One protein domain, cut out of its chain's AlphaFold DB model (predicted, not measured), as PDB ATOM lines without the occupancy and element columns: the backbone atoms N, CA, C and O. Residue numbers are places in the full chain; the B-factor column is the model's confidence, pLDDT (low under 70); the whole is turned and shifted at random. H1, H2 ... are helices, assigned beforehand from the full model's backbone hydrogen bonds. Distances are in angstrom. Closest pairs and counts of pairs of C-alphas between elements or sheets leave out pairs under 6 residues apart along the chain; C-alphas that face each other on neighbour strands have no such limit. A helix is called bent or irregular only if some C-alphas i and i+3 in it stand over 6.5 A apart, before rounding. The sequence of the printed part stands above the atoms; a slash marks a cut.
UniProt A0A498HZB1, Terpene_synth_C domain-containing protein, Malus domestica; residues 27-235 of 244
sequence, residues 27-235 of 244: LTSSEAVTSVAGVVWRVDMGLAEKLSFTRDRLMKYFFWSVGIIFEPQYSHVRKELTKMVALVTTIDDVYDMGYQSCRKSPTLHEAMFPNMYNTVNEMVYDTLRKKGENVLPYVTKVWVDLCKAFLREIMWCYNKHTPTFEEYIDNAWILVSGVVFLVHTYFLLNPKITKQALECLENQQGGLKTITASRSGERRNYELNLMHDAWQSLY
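This is residues 27 to 235 of the 244 residues of the protein "Terpene_synth_C domain-containing protein" of Malus domestica (UniProt A0A498HZB1). Four helices, H4, H6, H7 and H9, make a loose up-and-down bundle, with H1 and H3 crossing H4 and H8 folded back at a slant on H7. Short H2 and H5 sit by the first end of H6, H10 is by the first part of H7, and the last helix, H12, is only near H8; residues 213 to 219, of which 213 belongs to H11, stick out before it. The printed part has 209 residues with twelve named helices, H1 to H12 in chain order, and no named strand; the class is all helix. It is compact, with a radius of gyration of the C-alphas of 17.5 A, and spans 46 by 45 by 32 A, a rounded outline.

The longest helix by residues, H6, runs over residues 106 to 131, 37.1 A from C-alpha 106 at (148.851, 224.098, 116.386); it is neither bent nor irregular, but only just: C-alphas 110 and 113 are 6.3 A apart. H7, residues 136 to 159, is 33.9 A long. H4, residues 72 to 96, is 35.1 A long; it has a kink of 33 degrees near residue 79 and is irregular, with C-alphas 73 and 76 7.9 A apart. H9 is residues 178 to 189, 16.0 A, and H8 residues 165 to 175, 14.8 A. H1, residues 27 to 44, is 25.1 A long from C-alpha 27 at (108.504, 224.920, 116.233), with a kink of 30 degrees near residue 34. H2 is residues 47 to 50, H3 residues 58 to 68, H5 residues 99 to 104, H10 residues 195 to 202 and H11 residues 207 to 213. H12, residues 220 to 235, is 21.3 A long and ends at C-alpha 235 at (126.759, 209.280, 115.650).

H4, H6, H7 and H9 form the bundle, up and down, each running against the one before it in the chain. H6 touches H4 at a shallow tilt of 24 degrees, opposite ways, the closest C-alphas being those of Leu 87 and Met 116, 7.0 A apart. H6 and H7 form a helical hairpin at 28 degrees, closest at Val 124 and Leu 136, C-alphas 5.8 A apart. H7 is the hub, touching six helices. With residues 138 to 146 alone it touches H9, at 16 degrees, opposite ways; the closest C-alphas are those of Val 142 and Val 180, 5.7 A. H7 touches H8 at a steep tilt of 46 degrees, closest at Ala 149 and Asn 171, C-alphas 5.7 A apart. H7 only just touches H5 and H10, with 3 pairs of C-alphas within 8 A each. H3 touches H4 at a steep 58 degrees, closest at Phe 62 and Thr 82, C-alphas 5.1 A apart. H1 touches H4 at a steep 45 degrees, closest at Gly 38 and Lys 83, C-alphas 6.5 A apart. H2 only just touches H6, with 3 pairs. H10 and H11 touch only at the corner, only just, with 3 pairs. Every O i to N i+4 pair is within hydrogen-bond range in H3, H5, H7, H9, H10, H11 and H12; the counts are 11 of 14 in H1, 19 of 21 in H4, 21 of 22 in H6 and 6 of 7 in H8, and H2 is too short for such a pair.

The two C-alphas farthest apart are those of Gln 73 and Lys 160, 48.3 A. The printed part has no cut, and no link is long. H12 touches no helix. The mean pLDDT of the printed part is 70.6; residues 27 to 40, 42 to 56, 99 to 111 and 201 to 235 are under 70.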
ATOM      1  N   LEU A  27     107.387 224.418 115.424       57.06
ATOM      2  CA  LEU A  27     108.504 224.920 116.233       57.06
ATOM      3  C   LEU A  27     109.832 224.825 115.483       57.06
ATOM      4  O   LEU A  27     110.539 225.819 115.386       57.06
ATOM      5  N   THR A  28     110.144 223.680 114.872       55.00
ATOM      6  CA  THR A  28     111.357 223.499 114.058       55.00
ATOM      7  C   THR A  28     111.374 224.410 112.834       55.00
ATOM      8  O   THR A  28     112.451 224.853 112.466       55.00
ATOM      9  N   SER A  29     110.232 224.763 112.235       54.72
ATOM     10  CA  SER A  29     110.187 225.713 111.107       54.72
ATOM     11  C   SER A  29     110.520 227.150 111.535       54.72
ATOM     12  O   SER A  29     111.294 227.832 110.867       54.72
ATOM     13  N   SER A  30     109.995 227.603 112.679       57.47
ATOM     14  CA  SER A  30     110.329 228.912 113.270       57.47
ATOM     15  C   SER A  30     111.760 228.945 113.829       57.47
ATOM     16  O   SER A  30     112.491 229.927 113.694       57.47
ATOM     17  N   GLU A  31     112.214 227.838 114.413       59.88
ATOM     18  CA  GLU A  31     113.535 227.715 115.025       59.88
ATOM     19  C   GLU A  31     114.636 227.327 114.030       59.88
ATOM     20  O   GLU A  31     115.801 227.571 114.324       59.88
ATOM     21  N   ALA A  32     114.308 226.858 112.820       55.09
ATOM     22  CA  ALA A  32     115.244 226.746 111.698       55.09
ATOM     23  C   ALA A  32     115.786 228.123 111.281       55.09
ATOM     24  O   ALA A  32     116.957 228.251 110.948       55.09
ATOM     25  N   VAL A  33     115.005 229.199 111.433       51.22
ATOM     26  CA  VAL A  33     115.540 230.571 111.337       51.22
ATOM     27  C   VAL A  33     116.576 230.836 112.436       51.22
ATOM     28  O   VAL A  33     117.468 231.655 112.262       51.22
ATOM     29  N   THR A  34     116.522 230.115 113.559       54.28
ATOM     30  CA  THR A  34     117.578 230.175 114.573       54.28
ATOM     31  C   THR A  34     118.701 229.152 114.395       54.28
ATOM     32  O   THR A  34     119.794 229.381 114.909       54.28
ATOM     33  N   SER A  35     118.515 228.085 113.615       57.53
ATOM     34  CA  SER A  35     119.654 227.294 113.139       57.53
ATOM     35  C   SER A  35     120.573 228.167 112.284       57.53
ATOM     36  O   SER A  35     121.785 228.035 112.406       57.53
ATOM     37  N   VAL A  36     120.031 229.164 111.568       53.81
ATOM     38  CA  VAL A  36     120.825 230.236 110.943       53.81
ATOM     39  C   VAL A  36     121.661 230.994 111.977       53.81
ATOM     40  O   VAL A  36     122.808 231.285 111.688       53.81
ATOM     41  N   ALA A  37     121.180 231.252 113.198       57.53
ATOM     42  CA  ALA A  37     122.024 231.839 114.249       57.53
ATOM     43  C   ALA A  37     123.118 230.873 114.741       57.53
ATOM     44  O   ALA A  37     124.193 231.319 115.117       57.53
ATOM     45  N   GLY A  38     122.871 229.558 114.713       60.41
ATOM     46  CA  GLY A  38     123.901 228.534 114.933       60.41
ATOM     47  C   GLY A  38     124.932 228.479 113.799       60.41
ATOM     48  O   GLY A  38     126.120 228.330 114.062       60.41
ATOM     49  N   VAL A  39     124.495 228.668 112.548       61.41
ATOM     50  CA  VAL A  39     125.366 228.824 111.372       61.41
ATOM     51  C   VAL A  39     126.188 230.108 111.492       61.41
ATOM     52  O   VAL A  39     127.401 230.051 111.340       61.41
ATOM     53  N   VAL A  40     125.558 231.238 111.823       61.25
ATOM     54  CA  VAL A  40     126.213 232.539 112.039       61.25
ATOM     55  C   VAL A  40     127.224 232.437 113.174       61.25
ATOM     56  O   VAL A  40     128.380 232.753 112.957       61.25
ATOM     57  N   TRP A  41     126.851 231.867 114.324       70.25
ATOM     58  CA  TRP A  41     127.787 231.598 115.418       70.25
ATOM     59  C   TRP A  41     128.972 230.735 114.959       70.25
ATOM     60  O   TRP A  41     130.119 231.059 115.244       70.25
ATOM     61  N   ARG A  42     128.736 229.660 114.198       66.75
ATOM     62  CA  ARG A  42     129.817 228.787 113.705       66.75
ATOM     63  C   ARG A  42     130.759 229.520 112.743       66.75
ATOM     64  O   ARG A  42     131.966 229.271 112.763       66.75
ATOM     65  N   VAL A  43     130.205 230.396 111.906       63.72
ATOM     66  CA  VAL A  43     130.948 231.255 110.976       63.72
ATOM     67  C   VAL A  43     131.746 232.315 111.740       63.72
ATOM     68  O   VAL A  43     132.946 232.428 111.507       63.72
ATOM     69  N   ASP A  44     131.136 233.006 112.705       66.56
ATOM     70  CA  ASP A  44     131.773 234.028 113.552       66.56
ATOM     71  C   ASP A  44     132.946 233.453 114.361       66.56
ATOM     72  O   ASP A  44     133.967 234.105 114.568       66.56
ATOM     73  N   MET A  45     132.827 232.189 114.769       65.75
ATOM     74  CA  MET A  45     133.855 231.448 115.503       65.75
ATOM     75  C   MET A  45     134.961 230.886 114.586       65.75
ATOM     76  O   MET A  45     135.920 230.263 115.050       65.75
ATOM     77  N   GLY A  46     134.843 231.064 113.263       65.88
ATOM     78  CA  GLY A  46     135.794 230.556 112.269       65.88
ATOM     79  C   GLY A  46     135.903 229.025 112.238       65.88
ATOM     80  O   GLY A  46     136.860 228.482 111.682       65.88
ATOM     81  N   LEU A  47     134.942 228.317 112.844       64.75
ATOM     82  CA  LEU A  47     134.950 226.856 112.975       64.75
ATOM     83  C   LEU A  47     134.771 226.179 111.613       64.75
ATOM     84  O   LEU A  47     135.381 225.147 111.355       64.75
ATOM     85  N   ALA A  48     133.968 226.776 110.729       61.09
ATOM     86  CA  ALA A  48     133.707 226.234 109.398       61.09
ATOM     87  C   ALA A  48     134.956 226.225 108.495       61.09
ATOM     88  O   ALA A  48     135.142 225.289 107.722       61.09
ATOM     89  N   GLU A  49     135.819 227.239 108.610       64.75
ATOM     90  CA  GLU A  49     137.025 227.373 107.783       64.75
ATOM     91  C   GLU A  49     138.220 226.621 108.388       64.75
ATOM     92  O   GLU A  49     138.946 225.928 107.678       64.75
ATOM     93  N   LYS A  50     138.409 226.708 109.713       65.94
ATOM     94  CA  LYS A  50     139.573 226.117 110.399       65.94
ATOM     95  C   LYS A  50     139.406 224.637 110.746       65.94
ATOM     96  O   LYS A  50     140.409 223.947 110.913       65.94
ATOM     97  N   LEU A  51     138.170 224.148 110.874       63.78
ATOM     98  CA  LEU A  51     137.855 222.771 111.269       63.78
ATOM     99  C   LEU A  51     136.933 222.097 110.243       63.78
ATOM    100  O   LEU A  51     135.910 221.508 110.591       63.78
ATOM    101  N   SER A  52     137.307 222.154 108.964       65.06
ATOM    102  CA  SER A  52     136.528 221.579 107.855       65.06
ATOM    103  C   SER A  52     136.315 220.060 107.943       65.06
ATOM    104  O   SER A  52     135.457 219.525 107.248       65.06
ATOM    105  N   PHE A  53     137.089 219.358 108.778       66.62
ATOM    106  CA  PHE A  53     136.933 217.923 109.043       66.62
ATOM    107  C   PHE A  53     135.810 217.604 110.044       66.62
ATOM    108  O   PHE A  53     135.409 216.449 110.152       66.62
ATOM    109  N   THR A  54     135.309 218.601 110.778       63.41
ATOM    110  CA  THR A  54     134.272 218.395 111.797       63.41
ATOM    111  C   THR A  54     132.905 218.191 111.157       63.41
ATOM    112  O   THR A  54     132.560 218.816 110.148       63.41
ATOM    113  N   ARG A  55     132.101 217.309 111.752       67.44
ATOM    114  CA  ARG A  55     130.736 217.010 111.321       67.44
ATOM    115  C   ARG A  55     129.907 218.295 111.393       67.44
ATOM    116  O   ARG A  55     129.710 218.863 112.460       67.44
ATOM    117  N   ASP A  56     129.361 218.735 110.258       67.25
ATOM    118  CA  ASP A  56     128.375 219.819 110.232       67.25
ATOM    119  C   ASP A  56     126.961 219.248 110.168       67.25
ATOM    120  O   ASP A  56     126.439 218.898 109.106       67.25
ATOM    121  N   ARG A  57     126.354 219.074 111.343       72.75
ATOM    122  CA  ARG A  57     125.003 218.523 111.478       72.75
ATOM    123  C   ARG A  57     124.140 219.382 112.395       72.75
ATOM    124  O   ARG A  57     123.394 218.840 113.209       72.75
ATOM    125  N   LEU A  58     124.192 220.708 112.231       72.81
ATOM    126  CA  LEU A  58     123.428 221.676 113.039       72.81
ATOM    127  C   LEU A  58     121.946 221.310 113.197       72.81
ATOM    128  O   LEU A  58     121.419 221.359 114.305       72.81
ATOM    129  N   MET A  59     121.289 220.847 112.129       70.12
ATOM    130  CA  MET A  59     119.896 220.384 112.205       70.12
ATOM    131  C   MET A  59     119.713 219.166 113.118       70.12
ATOM    132  O   MET A  59     118.721 219.096 113.841       70.12
ATOM    133  N   LYS A  60     120.668 218.224 113.141       72.31
ATOM    134  CA  LYS A  60     120.626 217.090 114.076       72.31
ATOM    135  C   LYS A  60     120.859 217.558 115.510       72.31
ATOM    136  O   LYS A  60     120.146 217.118 116.402       72.31
ATOM    137  N   TYR A  61     121.810 218.460 115.742       79.25
ATOM    138  CA  TYR A  61     122.091 219.006 117.079       79.25
ATOM    139  C   TYR A  61     120.895 219.775 117.649       79.25
ATOM    140  O   TYR A  61     120.562 219.666 118.831       79.25
ATOM    141  N   PHE A  62     120.202 220.504 116.779       73.56
ATOM    142  CA  PHE A  62     118.967 221.181 117.127       73.56
ATOM    143  C   PHE A  62     117.847 220.187 117.457       73.56
ATOM    144  O   PHE A  62     117.189 220.321 118.488       73.56
ATOM    145  N   PHE A  63     117.683 219.142 116.643       73.06
ATOM    146  CA  PHE A  63     116.731 218.066 116.918       73.06
ATOM    147  C   PHE A  63     116.987 217.397 118.280       73.06
ATOM    148  O   PHE A  63     116.053 217.192 119.053       73.06
ATOM    149  N   TRP A  64     118.253 217.149 118.631       72.44
ATOM    150  CA  TRP A  64     118.635 216.678 119.967       72.44
ATOM    151  C   TRP A  64     118.186 217.638 121.070       72.44
ATOM    152  O   TRP A  64     117.612 217.207 122.067       72.44
ATOM    153  N   SER A  65     118.378 218.944 120.881       76.25
ATOM    154  CA  SER A  65     117.960 219.961 121.855       76.25
ATOM    155  C   SER A  65     116.441 219.987 122.060       76.25
ATOM    156  O   SER A  65     115.980 220.120 123.194       76.25
ATOM    157  N   VAL A  66     115.662 219.796 120.990       75.56
ATOM    158  CA  VAL A  66     114.198 219.631 121.060       75.56
ATOM    159  C   VAL A  66     113.820 218.367 121.837       75.56
ATOM    160  O   VAL A  66     112.905 218.413 122.654       75.56
ATOM    161  N   GLY A  67     114.547 217.261 121.650       71.69
ATOM    162  CA  GLY A  67     114.334 216.022 122.407       71.69
ATOM    163  C   GLY A  67     114.622 216.145 123.911       71.69
ATOM    164  O   GLY A  67     114.031 215.422 124.714       71.69
ATOM    165  N   ILE A  68     115.503 217.069 124.312       70.75
ATOM    166  CA  ILE A  68     115.769 217.367 125.729       70.75
ATOM    167  C   ILE A  68     114.671 218.279 126.301       70.75
ATOM    168  O   ILE A  68     114.194 218.033 127.411       70.75
ATOM    169  N   ILE A  69     114.286 219.332 125.565       71.94
ATOM    170  CA  ILE A  69     113.304 220.344 125.991       71.94
ATOM    171  C   ILE A  69     112.462 220.789 124.791       71.94
ATOM    172  O   ILE A  69     112.864 221.660 124.009       71.94
ATOM    173  N   PHE A  70     111.260 220.238 124.664       74.94
ATOM    174  CA  PHE A  70     110.374 220.500 123.528       74.94
ATOM    175  C   PHE A  70     109.465 221.718 123.753       74.94
ATOM    176  O   PHE A  70     108.888 222.237 122.799       74.94
ATOM    177  N   GLU A  71     109.323 222.208 124.989       75.62
ATOM    178  CA  GLU A  71     108.318 223.218 125.303       75.62
ATOM    179  C   GLU A  71     108.652 224.587 124.664       75.62
ATOM    180  O   GLU A  71     109.773 225.091 124.828       75.62
ATOM    181  N   PRO A  72     107.708 225.236 123.954       76.69
ATOM    182  CA  PRO A  72     107.961 226.438 123.150       76.69
ATOM    183  C   PRO A  72     108.683 227.579 123.880       76.69
ATOM    184  O   PRO A  72     109.578 228.210 123.316       76.69
ATOM    185  N   GLN A  73     108.339 227.820 125.147       79.38
ATOM    186  CA  GLN A  73     108.868 228.911 125.974       79.38
ATOM    187  C   GLN A  73     110.378 228.821 126.239       79.38
ATOM    188  O   GLN A  73     111.013 229.822 126.570       79.38
ATOM    189  N   TYR A  74     110.975 227.640 126.065       81.00
ATOM    190  CA  TYR A  74     112.403 227.404 126.278       81.00
ATOM    191  C   TYR A  74     113.218 227.454 124.980       81.00
ATOM    192  O   TYR A  74     114.297 226.870 124.902       81.00
ATOM    193  N   SER A  75     112.747 228.197 123.973       81.81
ATOM    194  CA  SER A  75     113.471 228.395 122.709       81.81
ATOM    195  C   SER A  75     114.905 228.889 122.919       81.81
ATOM    196  O   SER A  75     115.825 228.404 122.270       81.81
ATOM    197  N   HIS A  76     115.137 229.793 123.875       81.50
ATOM    198  CA  HIS A  76     116.488 230.246 124.218       81.50
ATOM    199  C   HIS A  76     117.378 229.104 124.738       81.50
ATOM    200  O   HIS A  76     118.544 229.023 124.366       81.50
ATOM    201  N   VAL A  77     116.825 228.187 125.538       82.62
ATOM    202  CA  VAL A  77     117.565 227.038 126.078       82.62
ATOM    203  C   VAL A  77     117.927 226.072 124.959       82.62
ATOM    204  O   VAL A  77     119.065 225.625 124.897       82.62
ATOM    205  N   ARG A  78     117.003 225.798 124.029       84.75
ATOM    206  CA  ARG A  78     117.292 224.945 122.865       84.75
ATOM    207  C   ARG A  78     118.424 225.496 122.002       84.75
ATOM    208  O   ARG A  78     119.252 224.723 121.528       84.75
ATOM    209  N   LYS A  79     118.484 226.816 121.814       81.50
ATOM    210  CA  LYS A  79     119.549 227.479 121.043       81.50
ATOM    211  C   LYS A  79     120.914 227.292 121.702       81.50
ATOM    212  O   LYS A  79     121.849 226.852 121.039       81.50
ATOM    213  N   GLU A  80     121.002 227.544 123.005       83.62
ATOM    214  CA  GLU A  80     122.244 227.358 123.766       83.62
ATOM    215  C   GLU A  80     122.658 225.880 123.846       83.62
ATOM    216  O   GLU A  80     123.827 225.549 123.654       83.62
ATOM    217  N   LEU A  81     121.700 224.960 124.015       82.00
ATOM    218  CA  LEU A  81     121.972 223.521 123.949       82.00
ATOM    219  C   LEU A  81     122.483 223.093 122.573       82.00
ATOM    220  O   LEU A  81     123.415 222.299 122.498       82.00
ATOM    221  N   THR A  82     121.951 223.660 121.492       82.19
ATOM    222  CA  THR A  82     122.404 223.345 120.130       82.19
ATOM    223  C   THR A  82     123.858 223.761 119.920       82.19
ATOM    224  O   THR A  82     124.638 222.967 119.392       82.19
ATOM    225  N   LYS A  83     124.244 224.964 120.376       83.06
ATOM    226  CA  LYS A  83     125.647 225.422 120.357       83.06
ATOM    227  C   LYS A  83     126.545 224.461 121.137       83.06
ATOM    228  O   LYS A  83     127.625 224.104 120.675       83.06
ATOM    229  N   MET A  84     126.084 223.993 122.297       84.12
ATOM    230  CA  MET A  84     126.852 223.061 123.117       84.12
ATOM    231  C   MET A  84     126.993 221.674 122.521       84.12
ATOM    232  O   MET A  84     128.086 221.122 122.571       84.12
ATOM    233  N   VAL A  85     125.932 221.116 121.938       82.50
ATOM    234  CA  VAL A  85     126.018 219.835 121.230       82.50
ATOM    235  C   VAL A  85     127.006 219.962 120.070       82.50
ATOM    236  O   VAL A  85     127.889 219.120 119.939       82.50
ATOM    237  N   ALA A  86     126.934 221.050 119.296       82.19
ATOM    238  CA  ALA A  86     127.885 221.311 118.217       82.19
ATOM    239  C   ALA A  86     129.337 221.406 118.724       82.19
ATOM    240  O   ALA A  86     130.242 220.850 118.102       82.19
ATOM    241  N   LEU A  87     129.563 222.070 119.862       83.88
ATOM    242  CA  LEU A  87     130.885 222.199 120.477       83.88
ATOM    243  C   LEU A  87     131.420 220.855 120.992       83.88
ATOM    244  O   LEU A  87     132.566 220.520 120.711       83.88
ATOM    245  N   VAL A  88     130.596 220.066 121.690       84.06
ATOM    246  CA  VAL A  88     130.961 218.714 122.145       84.06
ATOM    247  C   VAL A  88     131.330 217.832 120.956       84.06
ATOM    248  O   VAL A  88     132.377 217.201 120.986       84.06
ATOM    249  N   THR A  89     130.524 217.825 119.888       82.19
ATOM    250  CA  THR A  89     130.830 217.028 118.688       82.19
ATOM    251  C   THR A  89     132.094 217.509 117.982       82.19
ATOM    252  O   THR A  89     132.869 216.696 117.496       82.19
ATOM    253  N   THR A  90     132.336 218.820 117.956       80.44
ATOM    254  CA  THR A  90     133.579 219.378 117.413       80.44
ATOM    255  C   THR A  90     134.794 218.889 118.203       80.44
ATOM    256  O   THR A  90     135.821 218.574 117.612       80.44
ATOM    257  N   ILE A  91     134.687 218.819 119.533       81.31
ATOM    258  CA  ILE A  91     135.746 218.291 120.398       81.31
ATOM    259  C   ILE A  91     135.928 216.789 120.158       81.31
ATOM    260  O   ILE A  91     137.052 216.357 119.942       81.31
ATOM    261  N   ASP A  92     134.848 216.016 120.118       82.38
ATOM    262  CA  ASP A  92     134.866 214.581 119.805       82.38
ATOM    263  C   ASP A  92     135.597 214.300 118.477       82.38
ATOM    264  O   ASP A  92     136.606 213.603 118.462       82.38
ATOM    265  N   ASP A  93     135.209 214.988 117.394       81.06
ATOM    266  CA  ASP A  93     135.839 214.870 116.065       81.06
ATOM    267  C   ASP A  93     137.343 215.132 116.088       81.06
ATOM    268  O   ASP A  93     138.123 214.541 115.344       81.06
ATOM    269  N   VAL A  94     137.756 216.082 116.918       78.94
ATOM    270  CA  VAL A  94     139.157 216.440 117.062       78.94
ATOM    271  C   VAL A  94     139.928 215.327 117.757       78.94
ATOM    272  O   VAL A  94     141.016 214.964 117.301       78.94
ATOM    273  N   TYR A  95     139.376 214.807 118.849       76.00
ATOM    274  CA  TYR A  95     139.995 213.736 119.611       76.00
ATOM    275  C   TYR A  95     140.027 212.424 118.792       76.00
ATOM    276  O   TYR A  95     141.046 211.724 118.796       76.00
ATOM    277  N   ASP A  96     139.022 212.182 117.951       75.50
ATOM    278  CA  ASP A  96     138.953 211.054 117.013       75.50
ATOM    279  C   ASP A  96     140.043 211.063 115.928       75.50
ATOM    280  O   ASP A  96     140.437 210.007 115.427       75.50
ATOM    281  N   MET A  97     140.628 212.220 115.591       75.69
ATOM    282  CA  MET A  97     141.782 212.273 114.674       75.69
ATOM    283  C   MET A  97     143.046 211.606 115.246       75.69
ATOM    284  O   MET A  97     144.055 211.456 114.541       75.69
ATOM    285  N   GLY A  98     143.021 211.233 116.528       70.06
ATOM    286  CA  GLY A  98     144.062 210.483 117.208       70.06
ATOM    287  C   GLY A  98     145.123 211.349 117.888       70.06
ATOM    288  O   GLY A  98     145.344 212.522 117.570       70.06
ATOM    289  N   TYR A  99     145.843 210.728 118.831       67.94
ATOM    290  CA  TYR A  99     146.789 211.392 119.740       67.94
ATOM    291  C   TYR A  99     147.831 212.265 119.033       67.94
ATOM    292  O   TYR A  99     148.115 213.382 119.464       67.94
ATOM    293  N   GLN A 100     148.435 211.754 117.956       64.81
ATOM    294  CA  GLN A 100     149.509 212.465 117.266       64.81
ATOM    295  C   GLN A 100     148.994 213.699 116.525       64.81
ATOM    296  O   GLN A 100     149.659 214.732 116.563       64.81
ATOM    297  N   SER A 101     147.820 213.602 115.900       68.69
ATOM    298  CA  SER A 101     147.151 214.712 115.216       68.69
ATOM    299  C   SER A 101     146.727 215.782 116.220       68.69
ATOM    300  O   SER A 101     147.024 216.959 116.018       68.69
ATOM    301  N   CYS A 102     146.150 215.362 117.353       66.94
ATOM    302  CA  CYS A 102     145.830 216.241 118.475       66.94
ATOM    303  C   CYS A 102     147.063 216.996 118.979       66.94
ATOM    304  O   CYS A 102     147.065 218.219 119.053       66.94
ATOM    305  N   ARG A 103     148.151 216.279 119.281       68.50
ATOM    306  CA  ARG A 103     149.354 216.865 119.884       68.50
ATOM    307  C   ARG A 103     150.141 217.766 118.931       68.50
ATOM    308  O   ARG A 103     150.758 218.724 119.387       68.50
ATOM    309  N   LYS A 104     150.190 217.436 117.636       66.38
ATOM    310  CA  LYS A 104     151.051 218.118 116.654       66.38
ATOM    311  C   LYS A 104     150.361 219.247 115.895       66.38
ATOM    312  O   LYS A 104     151.060 219.957 115.184       66.38
ATOM    313  N   SER A 105     149.041 219.408 116.004       64.81
ATOM    314  CA  SER A 105     148.312 220.438 115.261       64.81
ATOM    315  C   SER A 105     148.208 221.741 116.072       64.81
ATOM    316  O   SER A 105     147.390 221.826 116.993       64.81
ATOM    317  N   PRO A 106     149.020 222.776 115.780       65.06
ATOM    318  CA  PRO A 106     148.851 224.098 116.386       65.06
ATOM    319  C   PRO A 106     147.505 224.718 115.999       65.06
ATOM    320  O   PRO A 106     146.814 225.250 116.861       65.06
ATOM    321  N   THR A 107     147.060 224.522 114.754       60.94
ATOM    322  CA  THR A 107     145.769 225.003 114.235       60.94
ATOM    323  C   THR A 107     144.582 224.514 115.065       60.94
ATOM    324  O   THR A 107     143.614 225.239 115.268       60.94
ATOM    325  N   LEU A 108     144.668 223.288 115.582       65.94
ATOM    326  CA  LEU A 108     143.652 222.682 116.435       65.94
ATOM    327  C   LEU A 108     143.543 223.382 117.789       65.94
ATOM    328  O   LEU A 108     142.448 223.729 118.215       65.94
ATOM    329  N   HIS A 109     144.678 223.613 118.448       67.88
ATOM    330  CA  HIS A 109     144.723 224.281 119.745       67.88
ATOM    331  C   HIS A 109     144.338 225.759 119.620       67.88
ATOM    332  O   HIS A 109     143.574 226.268 120.440       67.88
ATOM    333  N   GLU A 110     144.810 226.424 118.563       69.25
ATOM    334  CA  GLU A 110     144.523 227.829 118.260       69.25
ATOM    335  C   GLU A 110     143.065 228.069 117.849       69.25
ATOM    336  O   GLU A 110     142.542 229.158 118.071       69.25
ATOM    337  N   ALA A 111     142.387 227.076 117.264       69.81
ATOM    338  CA  ALA A 111     140.974 227.185 116.908       69.81
ATOM    339  C   ALA A 111     140.046 226.671 118.018       69.81
ATOM    340  O   ALA A 111     139.073 227.333 118.358       69.81
ATOM    341  N   MET A 112     140.311 225.502 118.603       74.75
ATOM    342  CA  MET A 112     139.384 224.864 119.541       74.75
ATOM    343  C   MET A 112     139.328 225.581 120.884       74.75
ATOM    344  O   MET A 112     138.235 225.853 121.379       74.75
ATOM    345  N   PHE A 113     140.482 225.858 121.500       76.50
ATOM    346  CA  PHE A 113     140.502 226.356 122.872       76.50
ATOM    347  C   PHE A 113     139.835 227.734 122.993       76.50
ATOM    348  O   PHE A 113     138.962 227.871 123.851       76.50
ATOM    349  N   PRO A 114     140.127 228.726 122.122       80.69
ATOM    350  CA  PRO A 114     139.421 230.004 122.156       80.69
ATOM    351  C   PRO A 114     137.923 229.856 121.897       80.69
ATOM    352  O   PRO A 114     137.125 230.509 122.560       80.69
ATOM    353  N   ASN A 115     137.522 228.963 120.990       77.06
ATOM    354  CA  ASN A 115     136.111 228.764 120.675       77.06
ATOM    355  C   ASN A 115     135.339 228.104 121.824       77.06
ATOM    356  O   ASN A 115     134.245 228.550 122.174       77.06
ATOM    357  N   MET A 116     135.925 227.098 122.472       80.62
ATOM    358  CA  MET A 116     135.366 226.507 123.686       80.62
ATOM    359  C   MET A 116     135.297 227.548 124.807       80.62
ATOM    360  O   MET A 116     134.246 227.728 125.416       80.62
ATOM    361  N   TYR A 117     136.390 228.277 125.035       82.31
ATOM    362  CA  TYR A 117     136.484 229.303 126.069       82.31
ATOM    363  C   TYR A 117     135.439 230.407 125.878       82.31
ATOM    364  O   TYR A 117     134.703 230.719 126.811       82.31
ATOM    365  N   ASN A 118     135.324 230.967 124.674       84.31
ATOM    366  CA  ASN A 118     134.381 232.044 124.377       84.31
ATOM    367  C   ASN A 118     132.931 231.581 124.537       84.31
ATOM    368  O   ASN A 118     132.165 232.248 125.225       84.31
ATOM    369  N   THR A 119     132.575 230.413 123.992       80.75
ATOM    370  CA  THR A 119     131.207 229.870 124.095       80.75
ATOM    371  C   THR A 119     130.822 229.613 125.547       80.75
ATOM    372  O   THR A 119     129.743 229.985 126.001       80.75
ATOM    373  N   VAL A 120     131.723 228.987 126.308       83.69
ATOM    374  CA  VAL A 120     131.491 228.692 127.723       83.69
ATOM    375  C   VAL A 120     131.361 229.972 128.538       83.69
ATOM    376  O   VAL A 120     130.442 230.084 129.349       83.69
ATOM    377  N   ASN A 121     132.231 230.952 128.305       87.19
ATOM    378  CA  ASN A 121     132.177 232.216 129.027       87.19
ATOM    379  C   ASN A 121     130.968 233.065 128.655       87.19
ATOM    380  O   ASN A 121     130.432 233.718 129.543       87.19
ATOM    381  N   GLU A 122     130.503 233.033 127.405       85.38
ATOM    382  CA  GLU A 122     129.259 233.693 126.998       85.38
ATOM    383  C   GLU A 122     128.085 233.175 127.846       85.38
ATOM    384  O   GLU A 122     127.391 233.962 128.491       85.38
ATOM    385  N   MET A 123     127.934 231.851 127.963       80.88
ATOM    386  CA  MET A 123     126.868 231.225 128.763       80.88
ATOM    387  C   MET A 123     126.988 231.511 130.267       80.88
ATOM    388  O   MET A 123     125.993 231.773 130.956       80.88
ATOM    389  N   VAL A 124     128.213 231.455 130.794       87.69
ATOM    390  CA  VAL A 124     128.506 231.761 132.201       87.69
ATOM    391  C   VAL A 124     128.203 233.228 132.503       87.69
ATOM    392  O   VAL A 124     127.557 233.521 133.511       87.69
ATOM    393  N   TYR A 125     128.626 234.144 131.631       88.38
ATOM    394  CA  TYR A 125     128.378 235.576 131.764       88.38
ATOM    395  C   TYR A 125     126.883 235.884 131.739       88.38
ATOM    396  O   TYR A 125     126.388 236.646 132.570       88.38
ATOM    397  N   ASP A 126     126.139 235.234 130.848       85.69
ATOM    398  CA  ASP A 126     124.691 235.372 130.769       85.69
ATOM    399  C   ASP A 126     123.993 234.921 132.057       85.69
ATOM    400  O   ASP A 126     123.065 235.580 132.536       85.69
ATOM    401  N   THR A 127     124.471 233.829 132.653       85.44
ATOM    402  CA  THR A 127     123.969 233.326 133.936       85.44
ATOM    403  C   THR A 127     124.308 234.284 135.075       85.44
ATOM    404  O   THR A 127     123.425 234.622 135.865       85.44
ATOM    405  N   LEU A 128     125.539 234.795 135.123       88.75
ATOM    406  CA  LEU A 128     125.963 235.787 136.108       88.75
ATOM    407  C   LEU A 128     125.123 237.066 136.004       88.75
ATOM    408  O   LEU A 128     124.619 237.559 137.009       88.75
ATOM    409  N   ARG A 129     124.895 237.572 134.788       89.44
ATOM    410  CA  ARG A 129     124.094 238.777 134.543       89.44
ATOM    411  C   ARG A 129     122.627 238.593 134.931       89.44
ATOM    412  O   ARG A 129     122.030 239.506 135.495       89.44
ATOM    413  N   LYS A 130     122.025 237.446 134.598       87.12
ATOM    414  CA  LYS A 130     120.590 237.186 134.820       87.12
ATOM    415  C   LYS A 130     120.280 236.747 136.253       87.12
ATOM    416  O   LYS A 130     119.179 237.009 136.729       87.12
ATOM    417  N   LYS A 131     121.209 236.049 136.913       87.31
ATOM    418  CA  LYS A 131     120.967 235.348 138.189       87.31
ATOM    419  C   LYS A 131     121.863 235.819 139.331       87.31
ATOM    420  O   LYS A 131     121.582 235.480 140.471       87.31
ATOM    421  N   GLY A 132     122.902 236.603 139.043       87.25
ATOM    422  CA  GLY A 132     123.843 237.118 140.042       87.25
ATOM    423  C   GLY A 132     124.840 236.083 140.565       87.25
ATOM    424  O   GLY A 132     125.561 236.378 141.510       87.25
ATOM    425  N   GLU A 133     124.896 234.891 139.966       86.81
ATOM    426  CA  GLU A 133     125.683 233.762 140.469       86.81
ATOM    427  C   GLU A 133     126.815 233.390 139.511       86.81
ATOM    428  O   GLU A 133     126.611 233.224 138.305       86.81
ATOM    429  N   ASN A 134     128.020 233.228 140.061       88.38
ATOM    430  CA  ASN A 134     129.188 232.831 139.287       88.38
ATOM    431  C   ASN A 134     129.243 231.307 139.130       88.38
ATOM    432  O   ASN A 134     129.737 230.592 140.000       88.38
ATOM    433  N   VAL A 135     128.776 230.819 137.982       88.62
ATOM    434  CA  VAL A 135     128.756 229.383 137.670       88.62
ATOM    435  C   VAL A 135     130.022 228.876 136.967       88.62
ATOM    436  O   VAL A 135     130.121 227.682 136.672       88.62
ATOM    437  N   LEU A 136     131.009 229.751 136.723       89.38
ATOM    438  CA  LEU A 136     132.248 229.411 136.016       89.38
ATOM    439  C   LEU A 136     132.962 228.178 136.590       89.38
ATOM    440  O   LEU A 136     133.357 227.327 135.791       89.38
ATOM    441  N   PRO A 137     133.124 228.020 137.923       88.69
ATOM    442  CA  PRO A 137     133.868 226.887 138.475       88.69
ATOM    443  C   PRO A 137     133.212 225.539 138.147       88.69
ATOM    444  O   PRO A 137     133.899 224.583 137.787       88.69
ATOM    445  N   TYR A 138     131.879 225.476 138.203       86.44
ATOM    446  CA  TYR A 138     131.102 224.259 137.954       86.44
ATOM    447  C   TYR A 138     131.116 223.876 136.478       86.44
ATOM    448  O   TYR A 138     131.332 222.717 136.133       86.44
ATOM    449  N   VAL A 139     130.918 224.867 135.608       87.56
ATOM    450  CA  VAL A 139     130.936 224.662 134.161       87.56
ATOM    451  C   VAL A 139     132.341 224.274 133.694       87.56
ATOM    452  O   VAL A 139     132.499 223.306 132.957       87.56
ATOM    453  N   THR A 140     133.378 224.965 134.172       87.00
ATOM    454  CA  THR A 140     134.776 224.647 133.834       87.00
ATOM    455  C   THR A 140     135.128 223.221 134.237       87.00
ATOM    456  O   THR A 140     135.733 222.493 133.454       87.00
ATOM    457  N   LYS A 141     134.709 222.794 135.432       87.25
ATOM    458  CA  LYS A 141     134.965 221.441 135.928       87.25
ATOM    459  C   LYS A 141     134.415 220.365 134.990       87.25
ATOM    460  O   LYS A 141     135.174 219.490 134.589       87.25
ATOM    461  N   VAL A 142     133.143 220.454 134.593       86.38
ATOM    462  CA  VAL A 142     132.535 219.421 133.733       86.38
ATOM    463  C   VAL A 142     133.163 219.362 132.339       86.38
ATOM    464  O   VAL A 142     133.322 218.275 131.795       86.38
ATOM    465  N   TRP A 143     133.584 220.502 131.780       87.69
ATOM    466  CA  TRP A 143     134.310 220.531 130.504       87.69
ATOM    467  C   TRP A 143     135.716 219.944 130.616       87.69
ATOM    468  O   TRP A 143     136.145 219.195 129.740       87.69
ATOM    469  N   VAL A 144     136.430 220.251 131.701       86.69
ATOM    470  CA  VAL A 144     137.753 219.678 131.973       86.69
ATOM    471  C   VAL A 144     137.662 218.163 132.147       86.69
ATOM    472  O   VAL A 144     138.500 217.440 131.609       86.69
ATOM    473  N   ASP A 145     136.654 217.673 132.867       86.31
ATOM    474  CA  ASP A 145     136.456 216.239 133.073       86.31
ATOM    475  C   ASP A 145     136.094 215.523 131.763       86.31
ATOM    476  O   ASP A 145     136.646 214.456 131.494       86.31
ATOM    477  N   LEU A 146     135.289 216.146 130.892       85.00
ATOM    478  CA  LEU A 146     135.029 215.641 129.541       85.00
ATOM    479  C   LEU A 146     136.315 215.556 128.698       85.00
ATOM    480  O   LEU A 146     136.614 214.510 128.128       85.00
ATOM    481  N   CYS A 147     137.131 216.615 128.672       85.50
ATOM    482  CA  CYS A 147     138.394 216.616 127.922       85.50
ATOM    483  C   CYS A 147     139.389 215.563 128.442       85.50
ATOM    484  O   CYS A 147     140.120 214.949 127.663       85.50
ATOM    485  N   LYS A 148     139.425 215.330 129.761       86.31
ATOM    486  CA  LYS A 148     140.229 214.255 130.365       86.31
ATOM    487  C   LYS A 148     139.725 212.872 129.961       86.31
ATOM    488  O   LYS A 148     140.550 211.983 129.763       86.31
ATOM    489  N   ALA A 149     138.409 212.690 129.860       85.25
ATOM    490  CA  ALA A 149     137.815 211.429 129.437       85.25
ATOM    491  C   ALA A 149     138.163 211.110 127.977       85.25
ATOM    492  O   ALA A 149     138.632 210.002 127.703       85.25
ATOM    493  N   PHE A 150     138.061 212.096 127.075       82.44
ATOM    494  CA  PHE A 150     138.510 211.950 125.684       82.44
ATOM    495  C   PHE A 150     140.006 211.643 125.594       82.44
ATOM    496  O   PHE A 150     140.431 210.737 124.879       82.44
ATOM    497  N   LEU A 151     140.836 212.353 126.367       84.38
ATOM    498  CA  LEU A 151     142.274 212.089 126.391       84.38
ATOM    499  C   LEU A 151     142.583 210.662 126.864       84.38
ATOM    500  O   LEU A 151     143.489 210.025 126.327       84.38
ATOM    501  N   ARG A 152     141.842 210.156 127.856       86.25
ATOM    502  CA  ARG A 152     142.006 208.790 128.358       86.25
ATOM    503  C   ARG A 152     141.710 207.756 127.274       86.25
ATOM    504  O   ARG A 152     142.505 206.838 127.104       86.25
ATOM    505  N   GLU A 153     140.624 207.931 126.531       81.94
ATOM    506  CA  GLU A 153     140.251 207.036 125.433       81.94
ATOM    507  C   GLU A 153     141.310 207.026 124.326       81.94
ATOM    508  O   GLU A 153     141.811 205.966 123.944       81.94
ATOM    509  N   ILE A 154     141.779 208.206 123.913       82.38
ATOM    510  CA  ILE A 154     142.901 208.314 122.978       82.38
ATOM    511  C   ILE A 154     144.147 207.593 123.509       82.38
ATOM    512  O   ILE A 154     144.862 206.942 122.744       82.38
ATOM    513  N   MET A 155     144.457 207.739 124.799       82.12
ATOM    514  CA  MET A 155     145.620 207.092 125.408       82.12
ATOM    515  C   MET A 155     145.486 205.570 125.424       82.12
ATOM    516  O   MET A 155     146.492 204.886 125.221       82.12
ATOM    517  N   TRP A 156     144.282 205.036 125.632       86.06
ATOM    518  CA  TRP A 156     144.024 203.604 125.509       86.06
ATOM    519  C   TRP A 156     144.308 203.114 124.090       86.06
ATOM    520  O   TRP A 156     145.112 202.197 123.917       86.06
ATOM    521  N   CYS A 157     143.778 203.804 123.078       81.62
ATOM    522  CA  CYS A 157     144.038 203.502 121.670       81.62
ATOM    523  C   CYS A 157     145.535 203.584 121.325       81.62
ATOM    524  O   CYS A 157     146.095 202.668 120.722       81.62
ATOM    525  N   TYR A 158     146.211 204.659 121.740       82.25
ATOM    526  CA  TYR A 158     147.629 204.889 121.451       82.25
ATOM    527  C   TYR A 158     148.541 203.835 122.094       82.25
ATOM    528  O   TYR A 158     149.458 203.328 121.447       82.25
ATOM    529  N   ASN A 159     148.275 203.478 123.353       87.88
ATOM    530  CA  ASN A 159     149.059 202.485 124.088       87.88
ATOM    531  C   ASN A 159     148.633 201.039 123.791       87.88
ATOM    532  O   ASN A 159     149.216 200.121 124.367       87.88
ATOM    533  N   LYS A 160     147.629 200.827 122.925       88.19
ATOM    534  CA  LYS A 160     146.992 199.520 122.682       88.19
ATOM    535  C   LYS A 160     146.538 198.851 123.984       88.19
ATOM    536  O   LYS A 160     146.669 197.642 124.159       88.19
ATOM    537  N   HIS A 161     146.067 199.665 124.922       85.31
ATOM    538  CA  HIS A 161     145.565 199.204 126.201       85.31
ATOM    539  C   HIS A 161     144.082 198.876 126.067       85.31
ATOM    540  O   HIS A 161     143.293 199.728 125.666       85.31
ATOM    541  N   THR A 162     143.708 197.658 126.444       89.88
ATOM    542  CA  THR A 162     142.308 197.253 126.568       89.88
ATOM    543  C   THR A 162     141.865 197.500 128.011       89.88
ATOM    544  O   THR A 162     142.367 196.808 128.902       89.88
ATOM    545  N   PRO A 163     140.978 198.478 128.270       87.31
ATOM    546  CA  PRO A 163     140.483 198.735 129.618       87.31
ATOM    547  C   PRO A 163     139.616 197.577 130.112       87.31
ATOM    548  O   PRO A 163     139.012 196.842 129.324       87.31
ATOM    549  N   THR A 164     139.504 197.433 131.430       89.50
ATOM    550  CA  THR A 164     138.469 196.569 132.009       89.50
ATOM    551  C   THR A 164     137.077 197.153 131.746       89.50
ATOM    552  O   THR A 164     136.922 198.345 131.483       89.50
ATOM    553  N   PHE A 165     136.037 196.321 131.840       78.94
ATOM    554  CA  PHE A 165     134.656 196.777 131.650       78.94
ATOM    555  C   PHE A 165     134.280 197.931 132.597       78.94
ATOM    556  O   PHE A 165     133.670 198.907 132.168       78.94
ATOM    557  N   GLU A 166     134.680 197.846 133.868       83.88
ATOM    558  CA  GLU A 166     134.404 198.886 134.866       83.88
ATOM    559  C   GLU A 166     135.114 200.201 134.526       83.88
ATOM    560  O   GLU A 166     134.491 201.261 134.540       83.88
ATOM    561  N   GLU A 167     136.394 200.139 134.146       81.06
ATOM    562  CA  GLU A 167     137.160 201.317 133.728       81.06
ATOM    563  C   GLU A 167     136.582 201.961 132.464       81.06
ATOM    564  O   GLU A 167     136.504 203.191 132.385       81.06
ATOM    565  N   TYR A 168     136.166 201.142 131.491       78.38
ATOM    566  CA  TYR A 168     135.530 201.612 130.266       78.38
ATOM    567  C   TYR A 168     134.223 202.337 130.570       78.38
ATOM    568  O   TYR A 168     134.069 203.483 130.163       78.38
ATOM    569  N   ILE A 169     133.309 201.714 131.322       79.56
ATOM    570  CA  ILE A 169     132.001 202.302 131.642       79.56
ATOM    571  C   ILE A 169     132.145 203.594 132.448       79.56
ATOM    572  O   ILE A 169     131.436 204.566 132.179       79.56
ATOM    573  N   ASP A 170     133.086 203.643 133.391       81.56
ATOM    574  CA  ASP A 170     133.333 204.847 134.181       81.56
ATOM    575  C   ASP A 170     133.819 206.023 133.326       81.56
ATOM    576  O   ASP A 170     133.425 207.166 133.578       81.56
ATOM    577  N   ASN A 171     134.620 205.759 132.291       81.69
ATOM    578  CA  ASN A 171     135.035 206.784 131.336       81.69
ATOM    579  C   ASN A 171     133.922 207.112 130.325       81.69
ATOM    580  O   ASN A 171     133.635 208.285 130.081       81.69
ATOM    581  N   ALA A 172     133.252 206.091 129.786       75.56
ATOM    582  CA  ALA A 172     132.184 206.204 128.793       75.56
ATOM    583  C   ALA A 172     131.003 207.033 129.306       75.56
ATOM    584  O   ALA A 172     130.460 207.863 128.578       75.56
ATOM    585  N   TRP A 173     130.648 206.893 130.587       73.62
ATOM    586  CA  TRP A 173     129.621 207.721 131.221       73.62
ATOM    587  C   TRP A 173     129.907 209.229 131.094       73.62
ATOM    588  O   TRP A 173     128.985 210.028 130.907       73.62
ATOM    589  N   ILE A 174     131.179 209.628 131.191       76.56
ATOM    590  CA  ILE A 174     131.598 211.025 131.038       76.56
ATOM    591  C   ILE A 174     131.621 211.411 129.552       76.56
ATOM    592  O   ILE A 174     131.126 212.485 129.210       76.56
ATOM    593  N   LEU A 175     132.119 210.528 128.677       75.62
ATOM    594  CA  LEU A 175     132.224 210.738 127.223       75.62
ATOM    595  C   LEU A 175     130.878 211.001 126.540       75.62
ATOM    596  O   LEU A 175     130.776 211.883 125.690       75.62
ATOM    597  N   VAL A 176     129.812 210.337 126.999       71.31
ATOM    598  CA  VAL A 176     128.431 210.581 126.534       71.31
ATOM    599  C   VAL A 176     128.002 212.048 126.743       71.31
ATOM    600  O   VAL A 176     126.975 212.485 126.226       71.31
ATOM    601  N   SER A 177     128.783 212.849 127.481       77.12
ATOM    602  CA  SER A 177     128.598 214.293 127.669       77.12
ATOM    603  C   SER A 177     127.290 214.660 128.375       77.12
ATOM    604  O   SER A 177     126.954 215.835 128.531       77.12
ATOM    605  N   GLY A 178     126.571 213.658 128.894       71.94
ATOM    606  CA  GLY A 178     125.312 213.832 129.610       71.94
ATOM    607  C   GLY A 178     125.468 214.729 130.836       71.94
ATOM    608  O   GLY A 178     124.605 215.562 131.099       71.94
ATOM    609  N   VAL A 179     126.596 214.636 131.546       75.31
ATOM    610  CA  VAL A 179     126.893 215.512 132.693       75.31
ATOM    611  C   VAL A 179     127.015 216.973 132.258       75.31
ATOM    612  O   VAL A 179     126.423 217.841 132.898       75.31
ATOM    613  N   VAL A 180     127.716 217.245 131.154       82.12
ATOM    614  CA  VAL A 180     127.850 218.599 130.598       82.12
ATOM    615  C   VAL A 180     126.462 219.147 130.263       82.12
ATOM    616  O   VAL A 180     126.066 220.180 130.806       82.12
ATOM    617  N   PHE A 181     125.665 218.421 129.474       80.94
ATOM    618  CA  PHE A 181     124.323 218.877 129.099       80.94
ATOM    619  C   PHE A 181     123.403 219.095 130.302       80.94
ATOM    620  O   PHE A 181     122.667 220.081 130.329       80.94
ATOM    621  N   LEU A 182     123.454 218.230 131.318       77.38
ATOM    622  CA  LEU A 182     122.637 218.364 132.525       77.38
ATOM    623  C   LEU A 182     122.998 219.608 133.341       77.38
ATOM    624  O   LEU A 182     122.097 220.344 133.746       77.38
ATOM    625  N   VAL A 183     124.291 219.862 133.566       82.12
ATOM    626  CA  VAL A 183     124.755 221.034 134.328       82.12
ATOM    627  C   VAL A 183     124.360 222.327 133.629       82.12
ATOM    628  O   VAL A 183     123.798 223.229 134.250       82.12
ATOM    629  N   HIS A 184     124.574 222.396 132.321       83.44
ATOM    630  CA  HIS A 184     124.198 223.573 131.550       83.44
ATOM    631  C   HIS A 184     122.690 223.778 131.469       83.44
ATOM    632  O   HIS A 184     122.205 224.883 131.696       83.44
ATOM    633  N   THR A 185     121.928 222.713 131.223       81.50
ATOM    634  CA  THR A 185     120.462 222.776 131.219       81.50
ATOM    635  C   THR A 185     119.930 223.262 132.565       81.50
ATOM    636  O   THR A 185     119.030 224.102 132.609       81.50
ATOM    637  N   TYR A 186     120.510 222.783 133.673       83.81
ATOM    638  CA  TYR A 186     120.163 223.238 135.015       83.81
ATOM    639  C   TYR A 186     120.390 224.747 135.164       83.81
ATOM    640  O   TYR A 186     119.474 225.463 135.584       83.81
ATOM    641  N   PHE A 187     121.567 225.243 134.775       84.75
ATOM    642  CA  PHE A 187     121.880 226.668 134.857       84.75
ATOM    643  C   PHE A 187     121.104 227.528 133.875       84.75
ATOM    644  O   PHE A 187     120.925 228.699 134.168       84.75
ATOM    645  N   LEU A 188     120.593 227.000 132.766       84.06
ATOM    646  CA  LEU A 188     119.734 227.760 131.860       84.06
ATOM    647  C   LEU A 188     118.301 227.843 132.406       84.06
ATOM    648  O   LEU A 188     117.772 228.944 132.574       84.06
ATOM    649  N   LEU A 189     117.713 226.708 132.794       82.19
ATOM    650  CA  LEU A 189     116.302 226.614 133.186       82.19
ATOM    651  C   LEU A 189     115.975 227.225 134.549       82.19
ATOM    652  O   LEU A 189     114.910 227.814 134.715       82.19
ATOM    653  N   ASN A 190     116.847 227.064 135.546       80.88
ATOM    654  CA  ASN A 190     116.466 227.386 136.921       80.88
ATOM    655  C   ASN A 190     116.611 228.886 137.191       80.88
ATOM    656  O   ASN A 190     117.734 229.384 137.169       80.88
ATOM    657  N   PRO A 191     115.530 229.628 137.487       78.44
ATOM    658  CA  PRO A 191     115.609 231.075 137.691       78.44
ATOM    659  C   PRO A 191     116.438 231.455 138.924       78.44
ATOM    660  O   PRO A 191     116.990 232.548 138.977       78.44
ATOM    661  N   LYS A 192     116.548 230.547 139.902       82.00
ATOM    662  CA  LYS A 192     117.398 230.685 141.086       82.00
ATOM    663  C   LYS A 192     118.268 229.448 141.232       82.00
ATOM    664  O   LYS A 192     117.767 228.330 141.131       82.00
ATOM    665  N   ILE A 193     119.549 229.664 141.497       82.94
ATOM    666  CA  ILE A 193     120.519 228.601 141.751       82.94
ATOM    667  C   ILE A 193     120.589 228.402 143.264       82.94
ATOM    668  O   ILE A 193     120.771 229.359 144.015       82.94
ATOM    669  N   THR A 194     120.375 227.175 143.733       78.81
ATOM    670  CA  THR A 194     120.398 226.872 145.169       78.81
ATOM    671  C   THR A 194     121.792 226.419 145.597       78.81
ATOM    672  O   THR A 194     122.453 225.675 144.877       78.81
ATOM    673  N   LYS A 195     122.227 226.809 146.804       79.38
ATOM    674  CA  LYS A 195     123.516 226.366 147.372       79.38
ATOM    675  C   LYS A 195     123.633 224.841 147.428       79.38
ATOM    676  O   LYS A 195     124.647 224.292 147.028       79.38
ATOM    677  N   GLN A 196     122.548 224.161 147.798       74.81
ATOM    678  CA  GLN A 196     122.485 222.699 147.807       74.81
ATOM    679  C   GLN A 196     122.759 222.089 146.422       74.81
ATOM    680  O   GLN A 196     123.442 221.075 146.317       74.81
ATOM    681  N   ALA A 197     122.246 222.692 145.343       73.00
ATOM    682  CA  ALA A 197     122.523 222.199 143.997       73.00
ATOM    683  C   ALA A 197     123.995 222.396 143.616       73.00
ATOM    684  O   ALA A 197     124.582 221.507 143.005       73.00
ATOM    685  N   LEU A 198     124.603 223.515 144.015       76.00
ATOM    686  CA  LEU A 198     126.030 223.767 143.810       76.00
ATOM    687  C   LEU A 198     126.907 222.766 144.579       76.00
ATOM    688  O   LEU A 198     127.815 222.183 143.993       76.00
ATOM    689  N   GLU A 199     126.568 222.470 145.835       75.00
ATOM    690  CA  GLU A 199     127.233 221.435 146.642       75.00
ATOM    691  C   GLU A 199     127.127 220.045 145.983       75.00
ATOM    692  O   GLU A 199     128.093 219.278 145.949       75.00
ATOM    693  N   CYS A 200     125.979 219.710 145.379       71.44
ATOM    694  CA  CYS A 200     125.832 218.475 144.602       71.44
ATOM    695  C   CYS A 200     126.743 218.433 143.358       71.44
ATOM    696  O   CYS A 200     127.233 217.359 142.999       71.44
ATOM    697  N   LEU A 201     126.982 219.573 142.702       69.81
ATOM    698  CA  LEU A 201     127.884 219.692 141.545       69.81
ATOM    699  C   LEU A 201     129.372 219.683 141.952       69.81
ATOM    700  O   LEU A 201     130.240 219.195 141.220       69.81
ATOM    701  N   GLU A 202     129.691 220.163 143.149       67.38
ATOM    702  CA  GLU A 202     131.035 220.077 143.727       67.38
ATOM    703  C   GLU A 202     131.409 218.638 144.102       67.38
ATOM    704  O   GLU A 202     132.502 218.180 143.760       67.38
ATOM    705  N   ASN A 203     130.474 217.864 144.653       65.12
ATOM    706  CA  ASN A 203     130.685 216.477 145.093       65.12
ATOM    707  C   ASN A 203     130.688 215.427 143.953       65.12
ATOM    708  O   ASN A 203     130.490 214.226 144.172       65.12
ATOM    709  N   GLN A 204     130.923 215.858 142.709       58.06
ATOM    710  CA  GLN A 204     130.833 215.048 141.484       58.06
ATOM    711  C   GLN A 204     131.771 213.832 141.371       58.06
ATOM    712  O   GLN A 204     131.618 213.070 140.423       58.06
ATOM    713  N   GLN A 205     132.653 213.564 142.339       46.75
ATOM    714  CA  GLN A 205     133.353 212.272 142.394       46.75
ATOM    715  C   GLN A 205     132.444 211.098 142.825       46.75
ATOM    716  O   GLN A 205     132.830 209.947 142.661       46.75
ATOM    717  N   GLY A 206     131.209 211.351 143.291       39.47
ATOM    718  CA  GLY A 206     130.233 210.283 143.575       39.47
ATOM    719  C   GLY A 206     128.752 210.660 143.424       39.47
ATOM    720  O   GLY A 206     127.917 209.786 143.206       39.47
ATOM    721  N   GLY A 207     128.392 211.948 143.484       37.72
ATOM    722  CA  GLY A 207     126.992 212.375 143.636       37.72
ATOM    723  C   GLY A 207     126.061 212.143 142.436       37.72
ATOM    724  O   GLY A 207     124.899 211.793 142.630       37.72
ATOM    725  N   LEU A 208     126.533 212.284 141.192       44.59
ATOM    726  CA  LEU A 208     125.675 212.125 140.001       44.59
ATOM    727  C   LEU A 208     125.362 210.659 139.677       44.59
ATOM    728  O   LEU A 208     124.248 210.377 139.232       44.59
ATOM    729  N   LYS A 209     126.284 209.733 139.991       43.12
ATOM    730  CA  LYS A 209     126.006 208.287 139.996       43.12
ATOM    731  C   LYS A 209     124.876 207.979 140.980       43.12
ATOM    732  O   LYS A 209     123.996 207.198 140.650       43.12
ATOM    733  N   THR A 210     124.843 208.640 142.140       29.27
ATOM    734  CA  THR A 210     123.857 208.395 143.207       29.27
ATOM    735  C   THR A 210     122.517 209.103 142.989       29.27
ATOM    736  O   THR A 210     121.482 208.532 143.308       29.27
ATOM    737  N   ILE A 211     122.472 210.307 142.408       35.34
ATOM    738  CA  ILE A 211     121.205 211.015 142.107       35.34
ATOM    739  C   ILE A 211     120.437 210.325 140.963       35.34
ATOM    740  O   ILE A 211     119.206 210.314 140.960       35.34
ATOM    741  N   THR A 212     121.145 209.683 140.028       37.38
ATOM    742  CA  THR A 212     120.541 208.804 139.010       37.38
ATOM    743  C   THR A 212     120.288 207.384 139.550       37.38
ATOM    744  O   THR A 212     119.211 206.841 139.306       37.38
ATOM    745  N   ALA A 213     121.189 206.810 140.367       33.31
ATOM    746  CA  ALA A 213     121.008 205.489 141.002       33.31
ATOM    747  C   ALA A 213     119.853 205.433 142.010       33.31
ATOM    748  O   ALA A 213     119.090 204.476 142.013       33.31
ATOM    749  N   SER A 214     119.710 206.448 142.867       27.50
ATOM    750  CA  SER A 214     118.677 206.488 143.917       27.50
ATOM    751  C   SER A 214     117.262 206.615 143.355       27.50
ATOM    752  O   SER A 214     116.297 206.341 144.062       27.50
ATOM    753  N   ARG A 215     117.128 206.994 142.077       37.56
ATOM    754  CA  ARG A 215     115.843 207.136 141.384       37.56
ATOM    755  C   ARG A 215     115.563 206.041 140.350       37.56
ATOM    756  O   ARG A 215     114.454 206.004 139.829       37.56
ATOM    757  N   SER A 216     116.527 205.163 140.057       36.81
ATOM    758  CA  SER A 216     116.381 204.082 139.071       36.81
ATOM    759  C   SER A 216     117.219 202.853 139.459       36.81
ATOM    760  O   SER A 216     118.422 202.770 139.206       36.81
ATOM    761  N   GLY A 217     116.570 201.898 140.129       31.56
ATOM    762  CA  GLY A 217     117.157 200.603 140.478       31.56
ATOM    763  C   GLY A 217     117.367 199.711 139.249       31.56
ATOM    764  O   GLY A 217     116.558 199.757 138.329       31.56
ATOM    765  N   GLU A 218     118.468 198.943 139.270       32.16
ATOM    766  CA  GLU A 218     118.867 197.746 138.480       32.16
ATOM    767  C   GLU A 218     118.697 197.699 136.945       32.16
ATOM    768  O   GLU A 218     119.376 196.918 136.286       32.16
ATOM    769  N   ARG A 219     117.919 198.585 136.325       32.09
ATOM    770  CA  ARG A 219     117.635 198.635 134.880       32.09
ATOM    771  C   ARG A 219     118.707 199.384 134.065       32.09
ATOM    772  O   ARG A 219     118.550 199.619 132.873       32.09
ATOM    773  N   ARG A 220     119.819 199.758 134.709       39.69
ATOM    774  CA  ARG A 220     120.822 200.699 134.177       39.69
ATOM    775  C   ARG A 220     121.814 200.101 133.186       39.69
ATOM    776  O   ARG A 220     122.224 200.818 132.286       39.69
ATOM    777  N   ASN A 221     122.163 198.820 133.286       37.38
ATOM    778  CA  ASN A 221     123.122 198.234 132.336       37.38
ATOM    779  C   ASN A 221     122.523 198.121 130.930       37.38
ATOM    780  O   ASN A 221     123.221 198.316 129.946       37.38
ATOM    781  N   TYR A 222     121.219 197.866 130.831       31.36
ATOM    782  CA  TYR A 222     120.546 197.730 129.544       31.36
ATOM    783  C   TYR A 222     120.217 199.090 128.920       31.36
ATOM    784  O   TYR A 222     120.429 199.283 127.733       31.36
ATOM    785  N   GLU A 223     119.755 200.054 129.721       32.75
ATOM    786  CA  GLU A 223     119.374 201.392 129.244       32.75
ATOM    787  C   GLU A 223     120.585 202.273 128.910       32.75
ATOM    788  O   GLU A 223     120.516 203.055 127.966       32.75
ATOM    789  N   LEU A 224     121.710 202.129 129.627       36.69
ATOM    790  CA  LEU A 224     122.950 202.829 129.280       36.69
ATOM    791  C   LEU A 224     123.635 202.233 128.067       36.69
ATOM    792  O   LEU A 224     124.130 203.001 127.253       36.69
ATOM    793  N   ASN A 225     123.601 200.909 127.912       35.34
ATOM    794  CA  ASN A 225     124.015 200.282 126.666       35.34
ATOM    795  C   ASN A 225     123.072 200.692 125.537       35.34
ATOM    796  O   ASN A 225     123.559 201.075 124.496       35.34
ATOM    797  N   LEU A 226     121.752 200.781 125.740       36.09
ATOM    798  CA  LEU A 226     120.843 201.305 124.711       36.09
ATOM    799  C   LEU A 226     121.097 202.777 124.376       36.09
ATOM    800  O   LEU A 226     120.987 203.144 123.216       36.09
ATOM    801  N   MET A 227     121.400 203.635 125.355       35.44
ATOM    802  CA  MET A 227     121.722 205.042 125.096       35.44
ATOM    803  C   MET A 227     123.096 205.188 124.448       35.44
ATOM    804  O   MET A 227     123.213 205.979 123.525       35.44
ATOM    805  N   HIS A 228     124.100 204.423 124.878       41.00
ATOM    806  CA  HIS A 228     125.410 204.336 124.238       41.00
ATOM    807  C   HIS A 228     125.291 203.774 122.823       41.00
ATOM    808  O   HIS A 228     125.848 204.353 121.914       41.00
ATOM    809  N   ASP A 229     124.518 202.717 122.602       37.22
ATOM    810  CA  ASP A 229     124.346 202.051 121.313       37.22
ATOM    811  C   ASP A 229     123.434 202.862 120.390       37.22
ATOM    812  O   ASP A 229     123.677 202.915 119.192       37.22
ATOM    813  N   ALA A 230     122.435 203.579 120.917       37.72
ATOM    814  CA  ALA A 230     121.686 204.584 120.164       37.72
ATOM    815  C   ALA A 230     122.574 205.790 119.831       37.72
ATOM    816  O   ALA A 230     122.488 206.323 118.727       37.72
ATOM    817  N   TRP A 231     123.457 206.202 120.743       46.53
ATOM    818  CA  TRP A 231     124.439 207.261 120.520       46.53
ATOM    819  C   TRP A 231     125.477 206.830 119.469       46.53
ATOM    820  O   TRP A 231     125.638 207.531 118.479       46.53
ATOM    821  N   GLN A 232     126.053 205.631 119.565       37.16
ATOM    822  CA  GLN A 232     126.956 205.006 118.591       37.16
ATOM    823  C   GLN A 232     126.265 204.767 117.239       37.16
ATOM    824  O   GLN A 232     126.798 205.128 116.200       37.16
ATOM    825  N   SER A 233     125.038 204.249 117.211       36.31
ATOM    826  CA  SER A 233     124.296 203.987 115.969       36.31
ATOM    827  C   SER A 233     123.884 205.279 115.243       36.31
ATOM    828  O   SER A 233     123.902 205.344 114.012       36.31
ATOM    829  N   LEU A 234     123.582 206.357 115.981       37.47
ATOM    830  CA  LEU A 234     123.206 207.655 115.401       37.47
ATOM    831  C   LEU A 234     124.411 208.579 115.097       37.47
ATOM    832  O   LEU A 234     124.307 209.408 114.179       37.47
ATOM    833  N   TYR A 235     125.540 208.457 115.818       37.25
ATOM    834  CA  TYR A 235     126.759 209.280 115.650       37.25
ATOM    835  C   TYR A 235     127.953 208.566 114.991       37.25
ATOM    836  O   TYR A 235     128.651 209.200 114.195       37.25
TER     837      TYR A 235